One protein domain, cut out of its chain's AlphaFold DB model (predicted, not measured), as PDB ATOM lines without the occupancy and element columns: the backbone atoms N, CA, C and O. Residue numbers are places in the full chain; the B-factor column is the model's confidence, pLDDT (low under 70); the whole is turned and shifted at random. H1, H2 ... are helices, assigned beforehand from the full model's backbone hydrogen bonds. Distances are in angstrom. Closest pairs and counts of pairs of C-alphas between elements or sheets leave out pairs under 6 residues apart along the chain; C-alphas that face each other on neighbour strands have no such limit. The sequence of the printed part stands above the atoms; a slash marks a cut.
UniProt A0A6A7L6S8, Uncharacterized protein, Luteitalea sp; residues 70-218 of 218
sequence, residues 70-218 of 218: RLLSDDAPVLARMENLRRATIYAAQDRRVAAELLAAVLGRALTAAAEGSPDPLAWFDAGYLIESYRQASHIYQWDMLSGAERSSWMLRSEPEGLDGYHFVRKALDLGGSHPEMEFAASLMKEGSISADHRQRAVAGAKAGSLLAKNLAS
ATOM      1  N   ARG A  70      -6.375  59.835  -3.633       98.38
ATOM      2  CA  ARG A  70      -6.201  58.432  -4.033       98.38
ATOM      3  C   ARG A  70      -4.822  58.168  -4.643       98.38
ATOM      4  O   ARG A  70      -4.270  57.096  -4.439       98.38
ATOM      5  N   LEU A  71      -4.285  59.120  -5.407       98.50
ATOM      6  CA  LEU A  71      -2.963  59.032  -6.039       98.50
ATOM      7  C   LEU A  71      -1.804  59.348  -5.073       98.50
ATOM      8  O   LEU A  71      -0.648  59.103  -5.409       98.50
ATOM      9  N   LEU A  72      -2.113  59.864  -3.881       98.31
ATOM     10  CA  LEU A  72      -1.188  60.085  -2.764       98.31
ATOM     11  C   LEU A  72      -1.296  58.976  -1.696       98.31
ATOM     12  O   LEU A  72      -1.029  59.225  -0.511       98.31
ATOM     13  N   SER A  73      -1.706  57.771  -2.114       93.94
ATOM     14  CA  SER A  73      -1.756  56.553  -1.291       93.94
ATOM     15  C   SER A  73      -0.400  56.236  -0.674       93.94
ATOM     16  O   SER A  73       0.621  56.662  -1.198       93.94
ATOM     17  N   ASP A  74      -0.359  55.487   0.423       91.50
ATOM     18  CA  ASP A  74       0.864  55.251   1.209       91.50
ATOM     19  C   ASP A  74       2.023  54.651   0.390       91.50
ATOM     20  O   ASP A  74       3.187  54.970   0.628       91.50
ATOM     21  N   ASP A  75       1.716  53.850  -0.631       93.38
ATOM     22  CA  ASP A  75       2.675  53.214  -1.539       93.38
ATOM     23  C   ASP A  75       3.128  54.102  -2.713       93.38
ATOM     24  O   ASP A  75       4.030  53.722  -3.465       93.38
ATOM     25  N   ALA A  76       2.543  55.293  -2.883       96.88
ATOM     26  CA  ALA A  76       2.909  56.211  -3.954       96.88
ATOM     27  C   ALA A  76       4.358  56.721  -3.778       96.88
ATOM     28  O   ALA A  76       4.672  57.351  -2.756       96.88
ATOM     29  N   PRO A  77       5.249  56.532  -4.777       97.38
ATOM     30  CA  PRO A  77       6.612  57.055  -4.725       97.38
ATOM     31  C   PRO A  77       6.633  58.584  -4.645       97.38
ATOM     32  O   PRO A  77       5.824  59.250  -5.288       97.38
ATOM     33  N   VAL A  78       7.614  59.161  -3.944       98.12
ATOM     34  CA  VAL A  78       7.718  60.623  -3.756       98.12
ATOM     35  C   VAL A  78       7.706  61.395  -5.080       98.12
ATOM     36  O   VAL A  78       6.975  62.371  -5.200       98.12
ATOM     37  N   LEU A  79       8.417  60.932  -6.112       98.25
ATOM     38  CA  LEU A  79       8.396  61.584  -7.432       98.25
ATOM     39  C   LEU A  79       7.002  61.567  -8.087       98.25
ATOM     40  O   LEU A  79       6.623  62.531  -8.749       98.25
ATOM     41  N   ALA A  80       6.206  60.516  -7.864       98.38
ATOM     42  CA  ALA A  80       4.823  60.460  -8.332       98.38
ATOM     43  C   ALA A  80       3.920  61.417  -7.540       98.38
ATOM     44  O   ALA A  80       3.057  62.067  -8.127       98.38
ATOM     45  N   ARG A  81       4.144  61.557  -6.225       98.62
ATOM     46  CA  ARG A  81       3.454  62.557  -5.389       98.62
ATOM     47  C   ARG A  81       3.743  63.972  -5.877       98.62
ATOM     48  O   ARG A  81       2.811  64.743  -6.071       98.62
ATOM     49  N   MET A  82       5.013  64.277  -6.149       98.69
ATOM     50  CA  MET A  82       5.446  65.564  -6.702       98.69
ATOM     51  C   MET A  82       4.733  65.873  -8.023       98.69
ATOM     52  O   MET A  82       4.122  66.931  -8.154       98.69
ATOM     53  N   GLU A  83       4.734  64.937  -8.980       98.12
ATOM     54  CA  GLU A  83       4.057  65.140 -10.267       98.12
ATOM     55  C   GLU A  83       2.537  65.284 -10.113       98.12
ATOM     56  O   GLU A  83       1.925  66.137 -10.761       98.12
ATOM     57  N   ASN A  84       1.914  64.499  -9.231       98.62
ATOM     58  CA  ASN A  84       0.486  64.608  -8.945       98.62
ATOM     59  C   ASN A  84       0.124  65.957  -8.325       98.62
ATOM     60  O   ASN A  84      -0.806  66.602  -8.796       98.62
ATOM     61  N   LEU A  85       0.867  66.419  -7.319       98.81
ATOM     62  CA  LEU A  85       0.625  67.705  -6.664       98.81
ATOM     63  C   LEU A  85       0.906  68.890  -7.594       98.81
ATOM     64  O   LEU A  85       0.169  69.879  -7.567       98.81
ATOM     65  N   ARG A  86       1.902  68.771  -8.476       98.31
ATOM     66  CA  ARG A  86       2.152  69.740  -9.546       98.31
ATOM     67  C   ARG A  86       0.955  69.845 -10.489       98.31
ATOM     68  O   ARG A  86       0.410  70.934 -10.674       98.31
ATOM     69  N   ARG A  87       0.511  68.720 -11.068       98.12
ATOM     70  CA  ARG A  87      -0.659  68.686 -11.966       98.12
ATOM     71  C   ARG A  87      -1.912  69.175 -11.253       98.12
ATOM     72  O   ARG A  87      -2.648  69.988 -11.806       98.12
ATOM     73  N   ALA A  88      -2.123  68.737 -10.013       98.62
ATOM     74  CA  ALA A  88      -3.260  69.142  -9.205       98.62
ATOM     75  C   ALA A  88      -3.266  70.647  -8.947       98.62
ATOM     76  O   ALA A  88      -4.313  71.272  -9.042       98.62
ATOM     77  N   THR A  89      -2.103  71.255  -8.716       98.50
ATOM     78  CA  THR A  89      -1.992  72.712  -8.592       98.50
ATOM     79  C   THR A  89      -2.442  73.425  -9.865       98.50
ATOM     80  O   THR A  89      -3.170  74.409  -9.781       98.50
ATOM     81  N   ILE A  90      -2.083  72.914 -11.044       97.12
ATOM     82  CA  ILE A  90      -2.468  73.524 -12.326       97.12
ATOM     83  C   ILE A  90      -3.970  73.359 -12.613       97.12
ATOM     84  O   ILE A  90      -4.600  74.287 -13.122       97.12
ATOM     85  N   TYR A  91      -4.571  72.222 -12.254       97.62
ATOM     86  CA  TYR A  91      -6.030  72.061 -12.306       97.62
ATOM     87  C   TYR A  91      -6.738  72.989 -11.309       97.62
ATOM     88  O   TYR A  91      -7.653  73.722 -11.681       97.62
ATOM     89  N   ALA A  92      -6.282  73.006 -10.055       97.56
ATOM     90  CA  ALA A  92      -6.830  73.838  -8.987       97.56
ATOM     91  C   ALA A  92      -6.700  75.338  -9.283       97.56
ATOM     92  O   ALA A  92      -7.556  76.128  -8.892       97.56
ATOM     93  N   ALA A  93      -5.670  75.745 -10.028       96.12
ATOM     94  CA  ALA A  93      -5.474  77.130 -10.429       96.12
ATOM     95  C   ALA A  93      -6.618  77.694 -11.284       96.12
ATOM     96  O   ALA A  93      -6.649  78.902 -11.480       96.12
ATOM     97  N   GLN A  94      -7.560  76.881 -11.762       93.31
ATOM     98  CA  GLN A  94      -8.710  77.336 -12.551       93.31
ATOM     99  C   GLN A  94      -9.967  77.600 -11.704       93.31
ATOM    100  O   GLN A  94     -10.869  78.304 -12.153       93.31
ATOM    101  N   ASP A  95     -10.031  77.083 -10.472       95.25
ATOM    102  CA  ASP A  95     -11.193  77.207  -9.587       95.25
ATOM    103  C   ASP A  95     -10.744  77.368  -8.124       95.25
ATOM    104  O   ASP A  95     -10.195  76.454  -7.506       95.25
ATOM    105  N   ARG A  96     -11.024  78.541  -7.534       95.12
ATOM    106  CA  ARG A  96     -10.645  78.856  -6.142       95.12
ATOM    107  C   ARG A  96     -11.250  77.905  -5.122       95.12
ATOM    108  O   ARG A  96     -10.611  77.638  -4.108       95.12
ATOM    109  N   ARG A  97     -12.480  77.441  -5.350       96.44
ATOM    110  CA  ARG A  97     -13.165  76.542  -4.421       96.44
ATOM    111  C   ARG A  97     -12.459  75.195  -4.414       96.44
ATOM    112  O   ARG A  97     -12.124  74.701  -3.345       96.44
ATOM    113  N   VAL A  98     -12.157  74.661  -5.596       97.75
ATOM    114  CA  VAL A  98     -11.417  73.400  -5.729       97.75
ATOM    115  C   VAL A  98     -10.011  73.525  -5.136       97.75
ATOM    116  O   VAL A  98      -9.565  72.617  -4.441       97.75
ATOM    117  N   ALA A  99      -9.332  74.659  -5.330       97.88
ATOM    118  CA  ALA A  99      -8.036  74.902  -4.700       97.88
ATOM    119  C   ALA A  99      -8.105  74.900  -3.164       97.88
ATOM    120  O   ALA A  99      -7.280  74.276  -2.497       97.88
ATOM    121  N   ALA A 100      -9.108  75.569  -2.591       97.56
ATOM    122  CA  ALA A 100      -9.313  75.588  -1.146       97.56
ATOM    123  C   ALA A 100      -9.658  74.194  -0.596       97.56
ATOM    124  O   ALA A 100      -9.107  73.787   0.425       97.56
ATOM    125  N   GLU A 101     -10.528  73.449  -1.285       98.44
ATOM    126  CA  GLU A 101     -10.899  72.075  -0.926       98.44
ATOM    127  C   GLU A 101      -9.688  71.136  -0.954       98.44
ATOM    128  O   GLU A 101      -9.470  70.391   0.001       98.44
ATOM    129  N   LEU A 102      -8.869  71.201  -2.009       98.81
ATOM    130  CA  LEU A 102      -7.662  70.387  -2.131       98.81
ATOM    131  C   LEU A 102      -6.654  70.709  -1.021       98.81
ATOM    132  O   LEU A 102      -6.154  69.792  -0.366       98.81
ATOM    133  N   LEU A 103      -6.382  71.995  -0.773       98.56
ATOM    134  CA  LEU A 103      -5.467  72.415   0.287       98.56
ATOM    135  C   LEU A 103      -5.949  71.953   1.665       98.56
ATOM    136  O   LEU A 103      -5.167  71.375   2.419       98.56
ATOM    137  N   ALA A 104      -7.230  72.160   1.979       98.44
ATOM    138  CA  ALA A 104      -7.815  71.733   3.246       98.44
ATOM    139  C   ALA A 104      -7.723  70.212   3.431       98.44
ATOM    140  O   ALA A 104      -7.379  69.745   4.514       98.44
ATOM    141  N   ALA A 105      -7.976  69.440   2.374       98.69
ATOM    142  CA  ALA A 105      -7.946  67.986   2.431       98.69
ATOM    143  C   ALA A 105      -6.524  67.428   2.622       98.69
ATOM    144  O   ALA A 105      -6.309  66.556   3.468       98.69
ATOM    145  N   VAL A 106      -5.539  67.942   1.877       98.62
ATOM    146  CA  VAL A 106      -4.142  67.491   1.990       98.62
ATOM    147  C   VAL A 106      -3.536  67.920   3.329       98.62
ATOM    148  O   VAL A 106      -2.943  67.095   4.022       98.62
ATOM    149  N   LEU A 107      -3.739  69.175   3.746       98.31
ATOM    150  CA  LEU A 107      -3.269  69.653   5.048       98.31
ATOM    151  C   LEU A 107      -3.961  68.923   6.209       98.31
ATOM    152  O   LEU A 107      -3.315  68.555   7.190       98.31
ATOM    153  N   GLY A 108      -5.266  68.671   6.083       98.00
ATOM    154  CA  GLY A 108      -6.061  67.965   7.083       98.00
ATOM    155  C   GLY A 108      -5.522  66.571   7.402       98.00
ATOM    156  O   GLY A 108      -5.508  66.193   8.573       98.00
ATOM    157  N   ARG A 109      -5.000  65.835   6.408       97.50
ATOM    158  CA  ARG A 109      -4.349  64.527   6.622       97.50
ATOM    159  C   ARG A 109      -3.150  64.631   7.563       97.50
ATOM    160  O   ARG A 109      -3.073  63.886   8.535       97.50
ATOM    161  N   ALA A 110      -2.254  65.587   7.313       97.19
ATOM    162  CA  ALA A 110      -1.053  65.785   8.126       97.19
ATOM    163  C   ALA A 110      -1.395  66.187   9.570       97.19
ATOM    164  O   ALA A 110      -0.802  65.681  10.526       97.19
ATOM    165  N   LEU A 111      -2.375  67.083   9.730       97.44
ATOM    166  CA  LEU A 111      -2.820  67.558  11.040       97.44
ATOM    167  C   LEU A 111      -3.552  66.473  11.837       97.44
ATOM    168  O   LEU A 111      -3.297  66.337  13.030       97.44
ATOM    169  N   THR A 112      -4.411  65.686  11.186       97.00
ATOM    170  CA  THR A 112      -5.160  64.595  11.832       97.00
ATOM    171  C   THR A 112      -4.208  63.514  12.333       97.00
ATOM    172  O   THR A 112      -4.219  63.207  13.520       97.00
ATOM    173  N   ALA A 113      -3.293  63.038  11.480       93.62
ATOM    174  CA  ALA A 113      -2.297  62.035  11.861       93.62
ATOM    175  C   ALA A 113      -1.421  62.505  13.039       93.62
ATOM    176  O   ALA A 113      -1.120  61.747  13.962       93.62
ATOM    177  N   ALA A 114      -1.042  63.789  13.054       94.25
ATOM    178  CA  ALA A 114      -0.300  64.368  14.169       94.25
ATOM    179  C   ALA A 114      -1.130  64.456  15.462       94.25
ATOM    180  O   ALA A 114      -0.601  64.174  16.536       94.25
ATOM    181  N   ALA A 115      -2.411  64.829  15.374       95.69
ATOM    182  CA  ALA A 115      -3.314  64.898  16.524       95.69
ATOM    183  C   ALA A 115      -3.611  63.514  17.127       95.69
ATOM    184  O   ALA A 115      -3.780  63.392  18.337       95.69
ATOM    185  N   GLU A 116      -3.608  62.470  16.299       95.69
ATOM    186  CA  GLU A 116      -3.761  61.068  16.706       95.69
ATOM    187  C   GLU A 116      -2.469  60.461  17.288       95.69
ATOM    188  O   GLU A 116      -2.453  59.301  17.695       95.69
ATOM    189  N   GLY A 117      -1.378  61.233  17.363       94.50
ATOM    190  CA  GLY A 117      -0.100  60.785  17.922       94.50
ATOM    191  C   GLY A 117       0.728  59.904  16.984       94.50
ATOM    192  O   GLY A 117       1.723  59.327  17.420       94.50
ATOM    193  N   SER A 118       0.357  59.824  15.704       93.31
ATOM    194  CA  SER A 118       1.054  59.049  14.674       93.31
ATOM    195  C   SER A 118       1.385  59.935  13.464       93.31
ATOM    196  O   SER A 118       0.827  59.735  12.384       93.31
ATOM    197  N   PRO A 119       2.256  60.955  13.619       92.88
ATOM    198  CA  PRO A 119       2.553  61.890  12.541       92.88
ATOM    199  C   PRO A 119       3.162  61.166  11.331       92.88
ATOM    200  O   PRO A 119       4.240  60.588  11.428       92.88
ATOM    201  N   ASP A 120       2.482  61.248  10.187       95.56
ATOM    202  CA  ASP A 120       2.918  60.638   8.929       95.56
ATOM    203  C   ASP A 120       3.866  61.580   8.152       95.56
ATOM    204  O   ASP A 120       3.433  62.663   7.732       95.56
ATOM    205  N   PRO A 121       5.142  61.198   7.929       97.12
ATOM    206  CA  PRO A 121       6.078  61.975   7.120       97.12
ATOM    207  C   PRO A 121       5.541  62.308   5.722       97.12
ATOM    208  O   PRO A 121       5.743  63.423   5.243       97.12
ATOM    209  N   LEU A 122       4.840  61.378   5.066       98.00
ATOM    210  CA  LEU A 122       4.362  61.570   3.695       98.00
ATOM    211  C   LEU A 122       3.198  62.559   3.642       98.00
ATOM    212  O   LEU A 122       3.185  63.422   2.769       98.00
ATOM    213  N   ALA A 123       2.282  62.532   4.611       98.06
ATOM    214  CA  ALA A 123       1.251  63.560   4.728       98.06
ATOM    215  C   ALA A 123       1.844  64.966   4.954       98.06
ATOM    216  O   ALA A 123       1.381  65.934   4.345       98.06
ATOM    217  N   TRP A 124       2.885  65.098   5.790       98.44
ATOM    218  CA  TRP A 124       3.593  66.377   5.972       98.44
ATOM    219  C   TRP A 124       4.301  66.835   4.695       98.44
ATOM    220  O   TRP A 124       4.259  68.024   4.366       98.44
ATOM    221  N   PHE A 125       4.906  65.900   3.959       98.69
ATOM    222  CA  PHE A 125       5.520  66.173   2.666       98.69
ATOM    223  C   PHE A 125       4.485  66.674   1.654       98.69
ATOM    224  O   PHE A 125       4.680  67.739   1.069       98.69
ATOM    225  N   ASP A 126       3.373  65.952   1.491       98.81
ATOM    226  CA  ASP A 126       2.313  66.286   0.539       98.81
ATOM    227  C   ASP A 126       1.741  67.686   0.821       98.81
ATOM    228  O   ASP A 126       1.586  68.500  -0.093       98.81
ATOM    229  N   ALA A 127       1.477  67.996   2.096       98.69
ATOM    230  CA  ALA A 127       0.987  69.306   2.516       98.69
ATOM    231  C   ALA A 127       1.998  70.419   2.216       98.69
ATOM    232  O   ALA A 127       1.640  71.432   1.614       98.69
ATOM    233  N   GLY A 128       3.263  70.226   2.597       98.62
ATOM    234  CA  GLY A 128       4.315  71.208   2.349       98.62
ATOM    235  C   GLY A 128       4.550  71.464   0.862       98.62
ATOM    236  O   GLY A 128       4.629  72.615   0.429       98.62
ATOM    237  N   TYR A 129       4.578  70.398   0.064       98.75
ATOM    238  CA  TYR A 129       4.759  70.480  -1.379       98.75
ATOM    239  C   TYR A 129       3.604  71.208  -2.070       98.75
ATOM    240  O   TYR A 129       3.851  72.057  -2.929       98.75
ATOM    241  N   LEU A 130       2.353  70.931  -1.687       98.81
ATOM    242  CA  LEU A 130       1.191  71.628  -2.243       98.81
ATOM    243  C   LEU A 130       1.206  73.125  -1.906       98.81
ATOM    244  O   LEU A 130       0.951  73.948  -2.783       98.81
ATOM    245  N   ILE A 131       1.535  73.485  -0.662       98.69
ATOM    246  CA  ILE A 131       1.621  74.885  -0.218       98.69
ATOM    247  C   ILE A 131       2.668  75.648  -1.041       98.69
ATOM    248  O   ILE A 131       2.371  76.723  -1.565       98.69
ATOM    249  N   GLU A 132       3.870  75.088  -1.216       98.50
ATOM    250  CA  GLU A 132       4.902  75.732  -2.041       98.50
ATOM    251  C   GLU A 132       4.544  75.746  -3.531       98.50
ATOM    252  O   GLU A 132       4.840  76.712  -4.232       98.50
ATOM    253  N   SER A 133       3.835  74.727  -4.015       98.38
ATOM    254  CA  SER A 133       3.296  74.712  -5.377       98.38
ATOM    255  C   SER A 133       2.281  75.843  -5.583       98.38
ATOM    256  O   SER A 133       2.343  76.545  -6.589       98.38
ATOM    257  N   TYR A 134       1.392  76.099  -4.617       98.25
ATOM    258  CA  TYR A 134       0.434  77.212  -4.671       98.25
ATOM    259  C   TYR A 134       1.129  78.572  -4.626       98.25
ATOM    260  O   TYR A 134       0.743  79.487  -5.356       98.25
ATOM    261  N   ARG A 135       2.187  78.701  -3.819       97.31
ATOM    262  CA  ARG A 135       3.033  79.899  -3.802       97.31
ATOM    263  C   ARG A 135       3.656  80.155  -5.172       97.31
ATOM    264  O   ARG A 135       3.454  81.228  -5.738       97.31
ATOM    265  N   GLN A 136       4.302  79.152  -5.758       95.94
ATOM    266  CA  GLN A 136       4.894  79.249  -7.094       95.94
ATOM    267  C   GLN A 136       3.851  79.491  -8.202       95.94
ATOM    268  O   GLN A 136       4.093  80.260  -9.131       95.94
ATOM    269  N   ALA A 137       2.653  78.915  -8.084       96.38
ATOM    270  CA  ALA A 137       1.519  79.200  -8.963       96.38
ATOM    271  C   ALA A 137       1.059  80.667  -8.877       96.38
ATOM    272  O   ALA A 137       0.664  81.251  -9.887       96.38
ATOM    273  N   SER A 138       1.142  81.287  -7.698       95.75
ATOM    274  CA  SER A 138       0.883  82.721  -7.553       95.75
ATOM    275  C   SER A 138       1.973  83.574  -8.213       95.75
ATOM    276  O   SER A 138       1.652  84.562  -8.875       95.75
ATOM    277  N   HIS A 139       3.241  83.151  -8.140       94.44
ATOM    278  CA  HIS A 139       4.356  83.823  -8.817       94.44
ATOM    279  C   HIS A 139       4.226  83.763 -10.338       94.44
ATOM    280  O   HIS A 139       4.421  84.779 -10.990       94.44
ATOM    281  N   ILE A 140       3.772  82.640 -10.906       93.69
ATOM    282  CA  ILE A 140       3.431  82.528 -12.338       93.69
ATOM    283  C   ILE A 140       2.473  83.645 -12.785       93.69
ATOM    284  O   ILE A 140       2.656  84.243 -13.848       93.69
ATOM    285  N   TYR A 141       1.458  83.954 -11.972       92.69
ATOM    286  CA  TYR A 141       0.532  85.050 -12.254       92.69
ATOM    287  C   TYR A 141       1.194  86.426 -12.088       92.69
ATOM    288  O   TYR A 141       0.964  87.334 -12.892       92.69
ATOM    289  N   GLN A 142       2.001  86.608 -11.045       91.62
ATOM    290  CA  GLN A 142       2.648  87.886 -10.730       91.62
ATOM    291  C   GLN A 142       3.760  88.251 -11.725       91.62
ATOM    292  O   GLN A 142       3.902  89.422 -12.062       91.62
ATOM    293  N   TRP A 143       4.487  87.263 -12.245       91.88
ATOM    294  CA  TRP A 143       5.568  87.417 -13.226       91.88
ATOM    295  C   TRP A 143       5.084  87.398 -14.681       91.88
ATOM    296  O   TRP A 143       5.892  87.317 -15.600       91.88
ATOM    297  N   ASP A 144       3.768  87.461 -14.893       88.75
ATOM    298  CA  ASP A 144       3.133  87.517 -16.214       88.75
ATOM    299  C   ASP A 144       3.520  86.365 -17.163       88.75
ATOM    300  O   ASP A 144       3.660  86.525 -18.372       88.75
ATOM    301  N   MET A 145       3.645  85.151 -16.616       90.62
ATOM    302  CA  MET A 145       3.991  83.935 -17.371       90.62
ATOM    303  C   MET A 145       2.785  83.283 -18.083       90.62
ATOM    304  O   MET A 145       2.842  82.136 -18.548       90.62
ATOM    305  N   LEU A 146       1.656  83.989 -18.135       91.75
ATOM    306  CA  LEU A 146       0.378  83.516 -18.653       91.75
ATOM    307  C   LEU A 146      -0.062  84.399 -19.823       91.75
ATOM    308  O   LEU A 146      -0.004  85.620 -19.748       91.75
ATOM    309  N   SER A 147      -0.570  83.784 -20.888       90.81
ATOM    310  CA  SER A 147      -1.286  84.502 -21.945       90.81
ATOM    311  C   SER A 147      -2.566  85.146 -21.397       90.81
ATOM    312  O   SER A 147      -3.070  84.762 -20.343       90.81
ATOM    313  N   GLY A 148      -3.162  86.092 -22.131       91.44
ATOM    314  CA  GLY A 148      -4.369  86.795 -21.667       91.44
ATOM    315  C   GLY A 148      -5.551  85.875 -21.309       91.44
ATOM    316  O   GLY A 148      -6.234  86.102 -20.308       91.44
ATOM    317  N   ALA A 149      -5.767  84.803 -22.079       88.69
ATOM    318  CA  ALA A 149      -6.820  83.817 -21.811       88.69
ATOM    319  C   ALA A 149      -6.509  82.936 -20.583       88.69
ATOM    320  O   ALA A 149      -7.391  82.620 -19.784       88.69
ATOM    321  N   GLU A 150      -5.244  82.569 -20.389       90.56
ATOM    322  CA  GLU A 150      -4.817  81.812 -19.206       90.56
ATOM    323  C   GLU A 150      -4.890  82.684 -17.950       90.56
ATOM    324  O   GLU A 150      -5.417  82.274 -16.924       90.56
ATOM    325  N   ARG A 151      -4.439  83.936 -18.036       92.50
ATOM    326  CA  ARG A 151      -4.447  84.883 -16.918       92.50
ATOM    327  C   ARG A 151      -5.857  85.158 -16.394       92.50
ATOM    328  O   ARG A 151      -6.056  85.310 -15.189       92.50
ATOM    329  N   SER A 152      -6.841  85.222 -17.290       90.69
ATOM    330  CA  SER A 152      -8.244  85.448 -16.924       90.69
ATOM    331  C   SER A 152      -8.863  84.252 -16.195       90.69
ATOM    332  O   SER A 152      -9.677  84.466 -15.297       90.69
ATOM    333  N   SER A 153      -8.423  83.028 -16.501       90.44
ATOM    334  CA  SER A 153      -8.857  81.794 -15.832       90.44
ATOM    335  C   SER A 153      -7.983  81.388 -14.636       90.44
ATOM    336  O   SER A 153      -8.422  80.587 -13.821       90.44
ATOM    337  N   TRP A 154      -6.799  81.982 -14.457       94.94
ATOM    338  CA  TRP A 154      -5.914  81.690 -13.326       94.94
ATOM    339  C   TRP A 154      -6.364  82.380 -12.036       94.94
ATOM    340  O   TRP A 154      -6.455  83.610 -11.936       94.94
ATOM    341  N   MET A 155      -6.644  81.571 -11.025       94.81
ATOM    342  CA  MET A 155      -7.318  81.941  -9.791       94.81
ATOM    343  C   MET A 155      -6.393  82.008  -8.574       94.81
ATOM    344  O   MET A 155      -6.693  82.772  -7.651       94.81
ATOM    345  N   LEU A 156      -5.271  81.281  -8.592       94.75
ATOM    346  CA  LEU A 156      -4.210  81.351  -7.581       94.75
ATOM    347  C   LEU A 156      -3.333  82.582  -7.841       94.75
ATOM    348  O   LEU A 156      -2.344  82.517  -8.561       94.75
ATOM    349  N   ARG A 157      -3.746  83.735  -7.307       92.75
ATOM    350  CA  ARG A 157      -3.099  85.044  -7.557       92.75
ATOM    351  C   ARG A 157      -2.299  85.577  -6.368       92.75
ATOM    352  O   ARG A 157      -1.510  86.506  -6.531       92.75
ATOM    353  N   SER A 158      -2.509  84.984  -5.202       91.62
ATOM    354  CA  SER A 158      -1.897  85.368  -3.934       91.62
ATOM    355  C   SER A 158      -1.284  84.138  -3.286       91.62
ATOM    356  O   SER A 158      -1.753  83.020  -3.510       91.62
ATOM    357  N   GLU A 159      -0.243  84.355  -2.492       90.25
ATOM    358  CA  GLU A 159       0.388  83.285  -1.730       90.25
ATOM    359  C   GLU A 159      -0.550  82.739  -0.639       90.25
ATOM    360  O   GLU A 159      -1.415  83.469  -0.145       90.25
ATOM    361  N   PRO A 160      -0.378  81.473  -0.224       90.06
ATOM    362  CA  PRO A 160      -1.060  80.929   0.945       90.06
ATOM    363  C   PRO A 160      -0.483  81.547   2.234       90.06
ATOM    364  O   PRO A 160       0.478  81.037   2.814       90.06
ATOM    365  N   GLU A 161      -1.044  82.681   2.662       89.31
ATOM    366  CA  GLU A 161      -0.595  83.428   3.844       89.31
ATOM    367  C   GLU A 161      -0.597  82.576   5.123       89.31
ATOM    368  O   GLU A 161      -1.484  81.756   5.355       89.31
ATOM    369  N   GLY A 162       0.412  82.782   5.974       90.50
ATOM    370  CA  GLY A 162       0.540  82.082   7.257       90.50
ATOM    371  C   GLY A 162       0.958  80.611   7.161       90.50
ATOM    372  O   GLY A 162       1.113  79.967   8.198       90.50
ATOM    373  N   LEU A 163       1.174  80.077   5.953       94.62
ATOM    374  CA  LEU A 163       1.614  78.701   5.730       94.62
ATOM    375  C   LEU A 163       3.037  78.656   5.156       94.62
ATOM    376  O   LEU A 163       3.312  79.200   4.085       94.62
ATOM    377  N   ASP A 164       3.933  77.958   5.854       95.50
ATOM    378  CA  ASP A 164       5.308  77.692   5.419       95.50
ATOM    379  C   ASP A 164       5.422  76.229   4.966       95.50
ATOM    380  O   ASP A 164       5.524  75.304   5.780       95.50
ATOM    381  N   GLY A 165       5.342  76.010   3.652       97.88
ATOM    382  CA  GLY A 165       5.350  74.672   3.073       97.88
ATOM    383  C   GLY A 165       6.738  74.037   3.123       97.88
ATOM    384  O   GLY A 165       6.860  72.843   3.400       97.88
ATOM    385  N   TYR A 166       7.796  74.834   2.969       97.94
ATOM    386  CA  TYR A 166       9.170  74.376   3.163       97.94
ATOM    387  C   TYR A 166       9.409  73.864   4.592       97.94
ATOM    388  O   TYR A 166      10.023  72.810   4.777       97.94
ATOM    389  N   HIS A 167       8.877  74.545   5.612       98.06
ATOM    390  CA  HIS A 167       8.942  74.055   6.989       98.06
ATOM    391  C   HIS A 167       8.220  72.707   7.162       98.06
ATOM    392  O   HIS A 167       8.699  71.840   7.895       98.06
ATOM    393  N   PHE A 168       7.101  72.481   6.468       98.44
ATOM    394  CA  PHE A 168       6.400  71.191   6.505       98.44
ATOM    395  C   PHE A 168       7.186  70.076   5.809       98.44
ATOM    396  O   PHE A 168       7.265  68.974   6.347       98.44
ATOM    397  N   VAL A 169       7.847  70.359   4.683       98.44
ATOM    398  CA  VAL A 169       8.744  69.384   4.037       98.44
ATOM    399  C   VAL A 169       9.957  69.067   4.906       98.44
ATOM    400  O   VAL A 169      10.341  67.905   5.022       98.44
ATOM    401  N   ARG A 170      10.535  70.056   5.590       97.94
ATOM    402  CA  ARG A 170      11.580  69.787   6.586       97.94
ATOM    403  C   ARG A 170      11.080  68.896   7.717       97.94
ATOM    404  O   ARG A 170      11.757  67.944   8.073       97.94
ATOM    405  N   LYS A 171       9.881  69.161   8.240       97.94
ATOM    406  CA  LYS A 171       9.265  68.302   9.254       97.94
ATOM    407  C   LYS A 171       9.086  66.866   8.749       97.94
ATOM    408  O   LYS A 171       9.320  65.933   9.507       97.94
ATOM    409  N   ALA A 172       8.705  66.680   7.485       98.25
ATOM    410  CA  ALA A 172       8.636  65.355   6.872       98.25
ATOM    411  C   ALA A 172      10.002  64.649   6.852       98.25
ATOM    412  O   ALA A 172      10.083  63.487   7.239       98.25
ATOM    413  N   LEU A 173      11.073  65.356   6.474       97.81
ATOM    414  CA  LEU A 173      12.448  64.837   6.520       97.81
ATOM    415  C   LEU A 173      12.883  64.484   7.951       97.81
ATOM    416  O   LEU A 173      13.466  63.426   8.172       97.81
ATOM    417  N   ASP A 174      12.554  65.324   8.933       97.12
ATOM    418  CA  ASP A 174      12.885  65.084  10.342       97.12
ATOM    419  C   ASP A 174      12.163  63.839  10.901       97.12
ATOM    420  O   ASP A 174      12.730  63.108  11.713       97.12
ATOM    421  N   LEU A 175      10.927  63.574  10.458       96.31
ATOM    422  CA  LEU A 175      10.139  62.405  10.871       96.31
ATOM    423  C   LEU A 175      10.524  61.120  10.120       96.31
ATOM    424  O   LEU A 175      10.563  60.046  10.714       96.31
ATOM    425  N   GLY A 176      10.752  61.218   8.807       91.50
ATOM    426  CA  GLY A 176      10.990  60.077   7.917       91.50
ATOM    427  C   GLY A 176      12.460  59.683   7.771       91.50
ATOM    428  O   GLY A 176      12.760  58.616   7.238       91.50
ATOM    429  N   GLY A 177      13.382  60.524   8.242       89.50
ATOM    430  CA  GLY A 177      14.815  60.345   8.051       89.50
ATOM    431  C   GLY A 177      15.282  60.728   6.642       89.50
ATOM    432  O   GLY A 177      14.636  61.480   5.914       89.50
ATOM    433  N   SER A 178      16.457  60.225   6.254       87.50
ATOM    434  CA  SER A 178      17.071  60.578   4.970       87.50
ATOM    435  C   SER A 178      16.237  60.063   3.792       87.50
ATOM    436  O   SER A 178      16.153  58.856   3.569       87.50
ATOM    437  N   HIS A 179      15.663  60.986   3.014       96.31
ATOM    438  CA  HIS A 179      14.855  60.670   1.839       96.31
ATOM    439  C   HIS A 179      15.309  61.514   0.632       96.31
ATOM    440  O   HIS A 179      14.901  62.670   0.493       96.31
ATOM    441  N   PRO A 180      16.162  60.971  -0.257       98.00
ATOM    442  CA  PRO A 180      16.798  61.734  -1.337       98.00
ATOM    443  C   PRO A 180      15.820  62.442  -2.292       98.00
ATOM    444  O   PRO A 180      16.102  63.535  -2.776       98.00
ATOM    445  N   GLU A 181      14.647  61.865  -2.539       98.31
ATOM    446  CA  GLU A 181      13.585  62.476  -3.343       98.31
ATOM    447  C   GLU A 181      12.919  63.672  -2.638       98.31
ATOM    448  O   GLU A 181      12.608  64.669  -3.288       98.31
ATOM    449  N   MET A 182      12.729  63.616  -1.314       98.56
ATOM    450  CA  MET A 182      12.205  64.757  -0.550       98.56
ATOM    451  C   MET A 182      13.250  65.871  -0.436       98.56
ATOM    452  O   MET A 182      12.908  67.046  -0.531       98.56
ATOM    453  N   GLU A 183      14.529  65.513  -0.303       98.56
ATOM    454  CA  GLU A 183      15.652  66.454  -0.402       98.56
ATOM    455  C   GLU A 183      15.669  67.138  -1.776       98.56
ATOM    456  O   GLU A 183      15.811  68.357  -1.874       98.56
ATOM    457  N   PHE A 184      15.438  66.380  -2.854       98.38
ATOM    458  CA  PHE A 184      15.301  66.955  -4.187       98.38
ATOM    459  C   PHE A 184      14.145  67.952  -4.240       98.38
ATOM    460  O   PHE A 184      14.369  69.081  -4.667       98.38
ATOM    461  N   ALA A 185      12.956  67.596  -3.753       98.00
ATOM    462  CA  ALA A 185      11.816  68.509  -3.696       98.00
ATOM    463  C   ALA A 185      12.119  69.788  -2.892       98.00
ATOM    464  O   ALA A 185      11.867  70.888  -3.381       98.00
ATOM    465  N   ALA A 186      12.721  69.661  -1.706       98.00
ATOM    466  CA  ALA A 186      13.111  70.793  -0.866       98.00
ATOM    467  C   ALA A 186      14.110  71.726  -1.573       98.00
ATOM    468  O   ALA A 186      14.013  72.948  -1.447       98.00
ATOM    469  N   SER A 187      15.015  71.176  -2.395       97.38
ATOM    470  CA  SER A 187      15.936  71.985  -3.204       97.38
ATOM    471  C   SER A 187      15.227  72.892  -4.216       97.38
ATOM    472  O   SER A 187      15.799  73.888  -4.647       97.38
ATOM    473  N   LEU A 188      13.985  72.574  -4.596       96.69
ATOM    474  CA  LEU A 188      13.182  73.347  -5.551       96.69
ATOM    475  C   LEU A 188      12.299  74.405  -4.876       96.69
ATOM    476  O   LEU A 188      11.650  75.190  -5.562       96.69
ATOM    477  N   MET A 189      12.241  74.421  -3.543       95.88
ATOM    478  CA  MET A 189      11.394  75.341  -2.772       95.88
ATOM    479  C   MET A 189      12.104  76.643  -2.410       95.88
ATOM    480  O   MET A 189      11.454  77.634  -2.084       95.88
ATOM    481  N   LYS A 190      13.438  76.638  -2.416       93.00
ATOM    482  CA  LYS A 190      14.288  77.753  -1.988       93.00
ATOM    483  C   LYS A 190      15.343  78.040  -3.052       93.00
ATOM    484  O   LYS A 190      15.562  77.240  -3.956       93.00
ATOM    485  N   GLU A 191      16.037  79.153  -2.876       90.25
ATOM    486  CA  GLU A 191      17.197  79.551  -3.671       90.25
ATOM    487  C   GLU A 191      18.470  79.558  -2.808       90.25
ATOM    488  O   GLU A 191      18.428  79.356  -1.588       90.25
ATOM    489  N   GLY A 192      19.621  79.790  -3.441       92.88
ATOM    490  CA  GLY A 192      20.899  79.970  -2.753       92.88
ATOM    491  C   GLY A 192      21.428  78.705  -2.070       92.88
ATOM    492  O   GLY A 192      21.208  77.583  -2.529       92.88
ATOM    493  N   SER A 193      22.160  78.887  -0.967       95.62
ATOM    494  CA  SER A 193      22.847  77.792  -0.266       95.62
ATOM    495  C   SER A 193      21.892  76.722   0.261       95.62
ATOM    496  O   SER A 193      22.197  75.542   0.160       95.62
ATOM    497  N   ILE A 194      20.703  77.109   0.734       95.31
ATOM    498  CA  ILE A 194      19.694  76.157   1.220       95.31
ATOM    499  C   ILE A 194      19.292  75.184   0.103       95.31
ATOM    500  O   ILE A 194      19.261  73.973   0.316       95.31
ATOM    501  N   SER A 195      19.031  75.705  -1.100       95.69
ATOM    502  CA  SER A 195      18.744  74.878  -2.276       95.69
ATOM    503  C   SER A 195      19.910  73.945  -2.605       95.69
ATOM    504  O   SER A 195      19.708  72.743  -2.800       95.69
ATOM    505  N   ALA A 196      21.133  74.483  -2.622       96.56
ATOM    506  CA  ALA A 196      22.340  73.730  -2.948       96.56
ATOM    507  C   ALA A 196      22.588  72.570  -1.969       96.56
ATOM    508  O   ALA A 196      22.880  71.459  -2.409       96.56
ATOM    509  N   ASP A 197      22.393  72.794  -0.668       97.56
ATOM    510  CA  ASP A 197      22.589  71.785   0.374       97.56
ATOM    511  C   ASP A 197      21.599  70.619   0.230       97.56
ATOM    512  O   ASP A 197      21.988  69.448   0.258       97.56
ATOM    513  N   HIS A 198      20.313  70.930   0.032       97.94
ATOM    514  CA  HIS A 198      19.276  69.929  -0.243       97.94
ATOM    515  C   HIS A 198      19.582  69.151  -1.528       97.94
ATOM    516  O   HIS A 198      19.533  67.920  -1.556       97.94
ATOM    517  N   ARG A 199      19.987  69.857  -2.590       97.50
ATOM    518  CA  ARG A 199      20.354  69.233  -3.864       97.50
ATOM    519  C   ARG A 199      21.557  68.305  -3.720       97.50
ATOM    520  O   ARG A 199      21.551  67.222  -4.299       97.50
ATOM    521  N   GLN A 200      22.565  68.685  -2.940       97.88
ATOM    522  CA  GLN A 200      23.727  67.841  -2.681       97.88
ATOM    523  C   GLN A 200      23.331  66.547  -1.958       97.88
ATOM    524  O   GLN A 200      23.785  65.472  -2.353       97.88
ATOM    525  N   ARG A 201      22.456  66.623  -0.945       98.12
ATOM    526  CA  ARG A 201      21.932  65.432  -0.251       98.12
ATOM    527  C   ARG A 201      21.127  64.531  -1.186       98.12
ATOM    528  O   ARG A 201      21.323  63.317  -1.172       98.12
ATOM    529  N   ALA A 202      20.298  65.116  -2.049       98.25
ATOM    530  CA  ALA A 202      19.567  64.374  -3.072       98.25
ATOM    531  C   ALA A 202      20.509  63.631  -4.034       98.25
ATOM    532  O   ALA A 202      20.328  62.440  -4.279       98.25
ATOM    533  N   VAL A 203      21.551  64.306  -4.536       98.12
ATOM    534  CA  VAL A 203      22.566  63.708  -5.422       98.12
ATOM    535  C   VAL A 203      23.326  62.584  -4.720       98.12
ATOM    536  O   VAL A 203      23.521  61.527  -5.312       98.12
ATOM    537  N   ALA A 204      23.718  62.775  -3.458       97.69
ATOM    538  CA  ALA A 204      24.437  61.761  -2.689       97.69
ATOM    539  C   ALA A 204      23.617  60.471  -2.485       97.69
ATOM    540  O   ALA A 204      24.188  59.385  -2.416       97.69
ATOM    541  N   GLY A 205      22.287  60.584  -2.407       96.88
ATOM    542  CA  GLY A 205      21.380  59.441  -2.287       96.88
ATOM    543  C   GLY A 205      20.881  58.860  -3.616       96.88
ATOM    544  O   GLY A 205      20.290  57.778  -3.626       96.88
ATOM    545  N   ALA A 206      21.107  59.538  -4.743       97.56
ATOM    546  CA  ALA A 206      20.614  59.110  -6.047       97.56
ATOM    547  C   ALA A 206      21.482  57.993  -6.647       97.56
ATOM    548  O   ALA A 206      22.646  58.188  -7.001       97.56
ATOM    549  N   LYS A 207      20.897  56.806  -6.843       96.75
ATOM    550  CA  LYS A 207      21.571  55.704  -7.549       96.75
ATOM    551  C   LYS A 207      21.657  55.999  -9.048       96.75
ATOM    552  O   LYS A 207      20.689  56.489  -9.637       96.75
ATOM    553  N   ALA A 208      22.769  55.635  -9.688       95.50
ATOM    554  CA  ALA A 208      22.915  55.745 -11.140       95.50
ATOM    555  C   ALA A 208      21.762  55.023 -11.869       95.50
ATOM    556  O   ALA A 208      21.412  53.895 -11.528       95.50
ATOM    557  N   GLY A 209      21.145  55.696 -12.846       94.81
ATOM    558  CA  GLY A 209      20.010  55.169 -13.617       94.81
ATOM    559  C   GLY A 209      18.649  55.173 -12.903       94.81
ATOM    560  O   GLY A 209      17.645  54.841 -13.532       94.81
ATOM    561  N   SER A 210      18.583  55.567 -11.625       97.19
ATOM    562  CA  SER A 210      17.313  55.710 -10.898       97.19
ATOM    563  C   SER A 210      16.442  56.839 -11.460       97.19
ATOM    564  O   SER A 210      16.942  57.761 -12.108       97.19
ATOM    565  N   LEU A 211      15.137  56.804 -11.164       96.81
ATOM    566  CA  LEU A 211      14.229  57.912 -11.486       96.81
ATOM    567  C   LEU A 211      14.706  59.228 -10.865       96.81
ATOM    568  O   LEU A 211      14.680  60.258 -11.534       96.81
ATOM    569  N   LEU A 212      15.216  59.201  -9.631       97.88
ATOM    570  CA  LEU A 212      15.764  60.395  -8.993       97.88
ATOM    571  C   LEU A 212      16.962  60.962  -9.768       97.88
ATOM    572  O   LEU A 212      17.005  62.161 -10.024       97.88
ATOM    573  N   ALA A 213      17.898  60.115 -10.208       97.38
ATOM    574  CA  ALA A 213      19.034  60.563 -11.016       97.38
ATOM    575  C   ALA A 213      18.593  61.195 -12.348       97.38
ATOM    576  O   ALA A 213      19.178  62.189 -12.770       97.38
ATOM    577  N   LYS A 214      17.541  60.663 -12.988       95.94
ATOM    578  CA  LYS A 214      16.961  61.259 -14.204       95.94
ATOM    579  C   LYS A 214      16.356  62.638 -13.933       95.94
ATOM    580  O   LYS A 214      16.682  63.580 -14.642       95.94
ATOM    581  N   ASN A 215      15.544  62.762 -12.883       95.88
ATOM    582  CA  ASN A 215      14.905  64.025 -12.492       95.88
ATOM    583  C   ASN A 215      15.912  65.091 -12.008       95.88
ATOM    584  O   ASN A 215      15.668  66.290 -12.120       95.88
ATOM    585  N   LEU A 216      17.056  64.677 -11.455       94.94
ATOM    586  CA  LEU A 216      18.141  65.589 -11.077       94.94
ATOM    587  C   LEU A 216      18.907  66.138 -12.288       94.94
ATOM    588  O   LEU A 216      19.475  67.225 -12.187       94.94
ATOM    589  N   ALA A 217      18.942  65.386 -13.390       91.38
ATOM    590  CA  ALA A 217      19.641  65.749 -14.623       91.38
ATOM    591  C   ALA A 217      18.794  66.599 -15.590       91.38
ATOM    592  O   ALA A 217      19.337  67.107 -16.570       91.38
ATOM    593  N   SER A 218      17.489  66.723 -15.326       78.50
ATOM    594  CA  SER A 218      16.521  67.520 -16.094       78.50
ATOM    595  C   SER A 218      16.352  68.952 -15.599       78.50
ATOM    596  O   SER A 218      16.399  69.178 -14.361       78.50
TER     597      SER A 218
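What this domain is: This is residues 70 to 218 of the 218 residues of an uncharacterized protein of Luteitalea sp (UniProt A0A6A7L6S8). Five helices, H2, H3, H5, H6 and H7, stand side by side in a zigzag layer, each running against the next, with the long H3 in the core. H1 packs on H3 and reaches H6 with its first residues, while H8 lies near H6 and little H4 near the far end of H3. The 149 printed residues have eight named helices, H1 to H8 in chain order, and no named strand: all helix, compact, radius of gyration of the C-alphas 15.5 A, spans 43 by 39 by 27 A.

How they stand to each other: Start with H1, residues 78 to 92, H2, residues 96 to 115, and H3, residues 121 to 142, an up and down bundle, each helix running against the one before. H1 and H2 touch only at the corner, closest C-alphas Ala 92 and Ala 99, 4.6 A. H1 touches H3 at a steep tilt of 42 degrees, closest C-alphas Leu 85 and Leu 130, 5.9 A. H2 and H3 form a hairpin at 27 degrees, closest C-alphas Ala 110 and Ala 123, 4.7 A. H4, residues 148 to 153, is close to H3 but not clearly touching, closest C-alphas Tyr 141 and Arg 151, 6.8 A. H5, residues 165 to 176, touches H3, closest C-alphas Gly 128 and Gly 165, 3.7 A. The hub H6, residues 180 to 187, forms hairpins with H5, closest C-alphas Tyr 166 and Ala 186, 6.7 A, and with H7, residues 192 to 205, closest C-alphas Ser 187 and Ser 195, 4.1 A. H8, residues 211 to 217, only just touches H6, with 3 pairs of C-alphas within 8 A, closest Glu 181 and Leu 212, 6.4 A. Every O i to N i+4 pair is within hydrogen-bond range in H1 and H4 to H8, 15 of 16 in H2 and 17 of 18 in H3.

Where its parts are: Find C-alpha 78 at (7.718, 60.623, -3.756), where H1 begins its 20.3 A. H2, 27.6 A, has a kink of 25 degrees near residue 109; H3 runs 31.7 A and H7 20.5 A. H8 ends at C-alpha 217, (19.641, 65.749, -14.623).

The domain as a whole: The farthest C-alphas, Gly 117 and Gly 148, are 47.6 A apart. The printed part has no cut, the link from H4 to H5 is long, and no printed residue is under 70 in pLDDT.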